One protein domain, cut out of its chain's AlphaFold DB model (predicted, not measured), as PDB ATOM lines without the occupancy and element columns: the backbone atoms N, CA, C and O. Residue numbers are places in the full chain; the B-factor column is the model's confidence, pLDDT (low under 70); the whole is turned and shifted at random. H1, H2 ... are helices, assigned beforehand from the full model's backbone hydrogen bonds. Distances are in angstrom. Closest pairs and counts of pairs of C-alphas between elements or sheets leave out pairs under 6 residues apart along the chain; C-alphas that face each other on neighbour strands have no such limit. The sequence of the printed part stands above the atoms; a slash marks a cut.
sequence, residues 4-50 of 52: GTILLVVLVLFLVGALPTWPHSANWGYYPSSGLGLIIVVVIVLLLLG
ATOM      1  N   GLY A   4     143.526 266.675 215.243       92.81
ATOM      2  CA  GLY A   4     144.981 266.782 215.106       92.81
ATOM      3  C   GLY A   4     145.714 266.807 216.450       92.81
ATOM      4  O   GLY A   4     146.773 266.204 216.585       92.81
ATOM      5  N   THR A   5     145.123 267.426 217.476       91.94
ATOM      6  CA  THR A   5     145.675 267.422 218.838       91.94
ATOM      7  C   THR A   5     145.620 266.022 219.447       91.94
ATOM      8  O   THR A   5     146.565 265.615 220.111       91.94
ATOM      9  N   ILE A   6     144.547 265.264 219.191       92.25
ATOM     10  CA  ILE A   6     144.402 263.880 219.673       92.25
ATOM     11  C   ILE A   6     145.468 262.981 219.033       92.25
ATOM     12  O   ILE A   6     146.165 262.264 219.745       92.25
ATOM     13  N   LEU A   7     145.646 263.066 217.711       92.94
ATOM     14  CA  LEU A   7     146.678 262.312 216.986       92.94
ATOM     15  C   LEU A   7     148.090 262.619 217.494       92.94
ATOM     16  O   LEU A   7     148.890 261.705 217.681       92.94
ATOM     17  N   LEU A   8     148.383 263.894 217.755       94.25
ATOM     18  CA  LEU A   8     149.688 264.327 218.248       94.25
ATOM     19  C   LEU A   8     149.956 263.784 219.659       94.25
ATOM     20  O   LEU A   8     151.035 263.255 219.914       94.25
ATOM     21  N   VAL A   9     148.960 263.825 220.551       93.81
ATOM     22  CA  VAL A   9     149.064 263.231 221.896       93.81
ATOM     23  C   VAL A   9     149.309 261.722 221.815       93.81
ATOM     24  O   VAL A   9     150.204 261.217 222.488       93.81
ATOM     25  N   VAL A  10     148.575 261.003 220.960       92.94
ATOM     26  CA  VAL A  10     148.768 259.556 220.757       92.94
ATOM     27  C   VAL A  10     150.179 259.252 220.245       92.94
ATOM     28  O   VAL A  10     150.842 258.369 220.782       92.94
ATOM     29  N   LEU A  11     150.674 260.007 219.261       92.25
ATOM     30  CA  LEU A  11     152.021 259.831 218.712       92.25
ATOM     31  C   LEU A  11     153.109 260.027 219.779       92.25
ATOM     32  O   LEU A  11     154.047 259.235 219.865       92.25
ATOM     33  N   VAL A  12     152.963 261.048 220.628       92.44
ATOM     34  CA  VAL A  12     153.891 261.310 221.737       92.44
ATOM     35  C   VAL A  12     153.862 260.172 222.760       92.44
ATOM     36  O   VAL A  12     154.922 259.737 223.208       92.44
ATOM     37  N   LEU A  13     152.684 259.635 223.089       87.06
ATOM     38  CA  LEU A  13     152.562 258.482 223.990       87.06
ATOM     39  C   LEU A  13     153.247 257.230 223.424       87.06
ATOM     40  O   LEU A  13     153.931 256.532 224.170       87.06
ATOM     41  N   PHE A  14     153.130 256.976 222.117       82.81
ATOM     42  CA  PHE A  14     153.844 255.881 221.454       82.81
ATOM     43  C   PHE A  14     155.365 256.045 221.540       82.81
ATOM     44  O   PHE A  14     156.064 255.088 221.869       82.81
ATOM     45  N   LEU A  15     155.882 257.252 221.295       82.94
ATOM     46  CA  LEU A  15     157.319 257.531 221.385       82.94
ATOM     47  C   LEU A  15     157.850 257.363 222.815       82.94
ATOM     48  O   LEU A  15     158.906 256.770 223.005       82.94
ATOM     49  N   VAL A  16     157.112 257.833 223.824       80.00
ATOM     50  CA  VAL A  16     157.496 257.705 225.243       80.00
ATOM     51  C   VAL A  16     157.385 256.256 225.735       80.00
ATOM     52  O   VAL A  16     158.223 255.812 226.523       80.00
ATOM     53  N   GLY A  17     156.388 255.503 225.260       71.12
ATOM     54  CA  GLY A  17     156.225 254.077 225.558       71.12
ATOM     55  C   GLY A  17     157.291 253.187 224.909       71.12
ATOM     56  O   GLY A  17     157.619 252.139 225.455       71.12
ATOM     57  N   ALA A  18     157.873 253.621 223.786       74.06
ATOM     58  CA  ALA A  18     158.949 252.912 223.092       74.06
ATOM     59  C   ALA A  18     160.339 253.106 223.730       74.06
ATOM     60  O   ALA A  18     161.284 252.407 223.365       74.06
ATOM     61  N   LEU A  19     160.491 254.043 224.672       69.81
ATOM     62  CA  LEU A  19     161.762 254.255 225.359       69.81
ATOM     63  C   LEU A  19     161.993 253.161 226.423       69.81
ATOM     64  O   LEU A  19     161.118 252.920 227.262       69.81
ATOM     65  N   PRO A  20     163.187 252.538 226.477       55.88
ATOM     66  CA  PRO A  20     163.533 251.513 227.467       55.88
ATOM     67  C   PRO A  20     163.873 252.113 228.849       55.88
ATOM     68  O   PRO A  20     164.692 251.576 229.586       55.88
ATOM     69  N   THR A  21     163.269 253.251 229.206       64.50
ATOM     70  CA  THR A  21     163.511 253.984 230.465       64.50
ATOM     71  C   THR A  21     162.612 253.507 231.605       64.50
ATOM     72  O   THR A  21     162.838 253.845 232.764       64.50
ATOM     73  N   TRP A  22     161.584 252.711 231.296       56.38
ATOM     74  CA  TRP A  22     160.729 252.094 232.301       56.38
ATOM     75  C   TRP A  22     161.369 250.758 232.711       56.38
ATOM     76  O   TRP A  22     161.593 249.921 231.838       56.38
ATOM     77  N   PRO A  23     161.613 250.472 234.002       50.78
ATOM     78  CA  PRO A  23     162.156 249.180 234.443       50.78
ATOM     79  C   PRO A  23     161.200 247.985 234.204       50.78
ATOM     80  O   PRO A  23     161.552 246.847 234.486       50.78
ATOM     81  N   HIS A  24     160.015 248.229 233.622       52.78
ATOM     82  CA  HIS A  24     159.101 247.229 233.046       52.78
ATOM     83  C   HIS A  24     159.165 247.145 231.495       52.78
ATOM     84  O   HIS A  24     158.690 246.186 230.895       52.78
ATOM     85  N   SER A  25     159.773 248.137 230.835       46.28
ATOM     86  CA  SER A  25     159.982 248.249 229.376       46.28
ATOM     87  C   SER A  25     161.252 247.524 228.898       46.28
ATOM     88  O   SER A  25     161.379 247.197 227.721       46.28
ATOM     89  N   ALA A  26     162.145 247.126 229.815       51.47
ATOM     90  CA  ALA A  26     163.286 246.256 229.501       51.47
ATOM     91  C   ALA A  26     162.884 244.866 228.943       51.47
ATOM     92  O   ALA A  26     163.724 244.171 228.385       51.47
ATOM     93  N   ASN A  27     161.602 244.485 229.041       51.41
ATOM     94  CA  ASN A  27     161.037 243.245 228.495       51.41
ATOM     95  C   ASN A  27     160.312 243.425 227.138       51.41
ATOM     96  O   ASN A  27     159.780 242.459 226.594       51.41
ATOM     97  N   TRP A  28     160.248 244.637 226.569       53.31
ATOM     98  CA  TRP A  28     159.647 244.857 225.238       53.31
ATOM     99  C   TRP A  28     160.633 244.593 224.091       53.31
ATOM    100  O   TRP A  28     160.220 244.353 222.958       53.31
ATOM    101  N   GLY A  29     161.931 244.509 224.398       56.66
ATOM    102  CA  GLY A  29     162.894 243.770 223.589       56.66
ATOM    103  C   GLY A  29     162.786 242.279 223.910       56.66
ATOM    104  O   GLY A  29     163.337 241.824 224.904       56.66
ATOM    105  N   TYR A  30     162.070 241.520 223.075       53.84
ATOM    106  CA  TYR A  30     161.982 240.049 223.124       53.84
ATOM    107  C   TYR A  30     161.234 239.375 224.288       53.84
ATOM    108  O   TYR A  30     161.431 238.182 224.507       53.84
ATOM    109  N   TYR A  31     160.314 240.038 224.993       48.81
ATOM    110  CA  TYR A  31     159.614 239.377 226.105       48.81
ATOM    111  C   TYR A  31     158.112 239.701 226.327       48.81
ATOM    112  O   TYR A  31     157.640 239.664 227.465       48.81
ATOM    113  N   PRO A  32     157.279 239.842 225.277       46.25
ATOM    114  CA  PRO A  32     155.900 239.345 225.315       46.25
ATOM    115  C   PRO A  32     155.807 237.902 224.771       46.25
ATOM    116  O   PRO A  32     154.816 237.205 224.978       46.25
ATOM    117  N   SER A  33     156.863 237.420 224.110       51.53
ATOM    118  CA  SER A  33     156.955 236.079 223.531       51.53
ATOM    119  C   SER A  33     157.342 234.998 224.533       51.53
ATOM    120  O   SER A  33     157.352 233.839 224.154       51.53
ATOM    121  N   SER A  34     157.678 235.307 225.785       55.78
ATOM    122  CA  SER A  34     158.092 234.264 226.730       55.78
ATOM    123  C   SER A  34     156.924 233.429 227.228       55.78
ATOM    124  O   SER A  34     157.105 232.239 227.401       55.78
ATOM    125  N   GLY A  35     155.717 233.984 227.369       64.50
ATOM    126  CA  GLY A  35     154.532 233.181 227.683       64.50
ATOM    127  C   GLY A  35     154.211 232.208 226.551       64.50
ATOM    128  O   GLY A  35     154.225 230.997 226.741       64.50
ATOM    129  N   LEU A  36     153.993 232.732 225.341       70.19
ATOM    130  CA  LEU A  36     153.673 231.904 224.175       70.19
ATOM    131  C   LEU A  36     154.840 231.017 223.733       70.19
ATOM    132  O   LEU A  36     154.628 229.861 223.407       70.19
ATOM    133  N   GLY A  37     156.070 231.519 223.756       74.56
ATOM    134  CA  GLY A  37     157.278 230.766 223.428       74.56
ATOM    135  C   GLY A  37     157.558 229.660 224.438       74.56
ATOM    136  O   GLY A  37     157.867 228.546 224.031       74.56
ATOM    137  N   LEU A  38     157.364 229.909 225.737       78.31
ATOM    138  CA  LEU A  38     157.450 228.863 226.757       78.31
ATOM    139  C   LEU A  38     156.332 227.838 226.581       78.31
ATOM    140  O   LEU A  38     156.615 226.647 226.640       78.31
ATOM    141  N   ILE A  39     155.098 228.266 226.293       85.44
ATOM    142  CA  ILE A  39     153.990 227.352 225.976       85.44
ATOM    143  C   ILE A  39     154.344 226.485 224.759       85.44
ATOM    144  O   ILE A  39     154.193 225.268 224.819       85.44
ATOM    145  N   ILE A  40     154.871 227.074 223.682       86.25
ATOM    146  CA  ILE A  40     155.287 226.353 222.471       86.25
ATOM    147  C   ILE A  40     156.408 225.354 222.790       86.25
ATOM    148  O   ILE A  40     156.333 224.201 222.373       86.25
ATOM    149  N   VAL A  41     157.415 225.755 223.568       87.06
ATOM    150  CA  VAL A  41     158.507 224.867 224.001       87.06
ATOM    151  C   VAL A  41     157.973 223.708 224.847       87.06
ATOM    152  O   VAL A  41     158.344 222.562 224.604       87.06
ATOM    153  N   VAL A  42     157.062 223.971 225.791       89.56
ATOM    154  CA  VAL A  42     156.421 222.934 226.620       89.56
ATOM    155  C   VAL A  42     155.629 221.951 225.757       89.56
ATOM    156  O   VAL A  42     155.778 220.741 225.925       89.56
ATOM    157  N   VAL A  43     154.834 222.441 224.804       91.62
ATOM    158  CA  VAL A  43     154.064 221.595 223.876       91.62
ATOM    159  C   VAL A  43     154.988 220.710 223.040       91.62
ATOM    160  O   VAL A  43     154.739 219.512 222.926       91.62
ATOM    161  N   ILE A  44     156.082 221.258 222.507       92.56
ATOM    162  CA  ILE A  44     157.064 220.488 221.728       92.56
ATOM    163  C   ILE A  44     157.697 219.384 222.585       92.56
ATOM    164  O   ILE A  44     157.807 218.244 222.136       92.56
ATOM    165  N   VAL A  45     158.071 219.689 223.828       93.94
ATOM    166  CA  VAL A  45     158.644 218.703 224.757       93.94
ATOM    167  C   VAL A  45     157.644 217.586 225.071       93.94
ATOM    168  O   VAL A  45     158.018 216.415 225.054       93.94
ATOM    169  N   LEU A  46     156.374 217.917 225.310       92.50
ATOM    170  CA  LEU A  46     155.326 216.922 225.556       92.50
ATOM    171  C   LEU A  46     155.073 216.025 224.336       92.50
ATOM    172  O   LEU A  46     154.913 214.816 224.505       92.50
ATOM    173  N   LEU A  47     155.108 216.588 223.124       92.75
ATOM    174  CA  LEU A  47     154.973 215.851 221.863       92.75
ATOM    175  C   LEU A  47     156.124 214.856 221.677       92.75
ATOM    176  O   LEU A  47     155.893 213.691 221.368       92.75
ATOM    177  N   LEU A  48     157.362 215.296 221.918       91.50
ATOM    178  CA  LEU A  48     158.557 214.451 221.805       91.50
ATOM    179  C   LEU A  48     158.606 213.344 222.868       91.50
ATOM    180  O   LEU A  48     159.122 212.261 222.604       91.50
ATOM    181  N   LEU A  49     158.059 213.597 224.058       94.38
ATOM    182  CA  LEU A  49     157.938 212.604 225.128       94.38
ATOM    183  C   LEU A  49     156.726 211.668 224.956       94.38
ATOM    184  O   LEU A  49     156.544 210.779 225.791       94.38
ATOM    185  N   GLY A  50     155.892 211.865 223.925       89.50
ATOM    186  CA  GLY A  50     154.669 211.086 223.693       89.50
ATOM    187  C   GLY A  50     153.620 211.254 224.797       89.50
ATOM    188  O   GLY A  50     152.894 210.315 225.113       89.50
TER     189      GLY A  50
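This is residues 4 to 50 of the 52 residues of the protein "DUF3309 domain-containing protein" of Siculibacillus lacustris (UniProt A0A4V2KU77). Two helices, H1 and then H2, are strung out one after the other along an extended rod, with a winding link between them and no packing of one helix on the other. The printed part has 47 residues with two named helices and no named strand; the class is all helix. It is extended, with a radius of gyration of the C-alphas of 17.8 A and spans of 57 by 23 by 10 A.

H1, residues 4 to 17, and H2, residues 33 to 48, are apart, with no C-alpha of the one within 8 A of the other. Residues 4 to 16, which belong to H1, stand free. Residues 30 to 50, of which 33 to 48 belong to H2, stand free too. In H1 and H2 every O i to N i+4 pair is within hydrogen-bond range.

H1 begins at C-alpha 4 (144.981, 266.782, 215.106) and is 19.9 A long from first to last C-alpha. H2 is 21.8 A long and ends at C-alpha 48 (158.557, 214.451, 221.805).

The C-alphas of Thr 5 and Gly 50, the two farthest apart, are 57.3 A apart. The link from H1 to H2, residues 18 to 32, is long. The printed part has no cut. Residues 19 to 35 have pLDDT under 70.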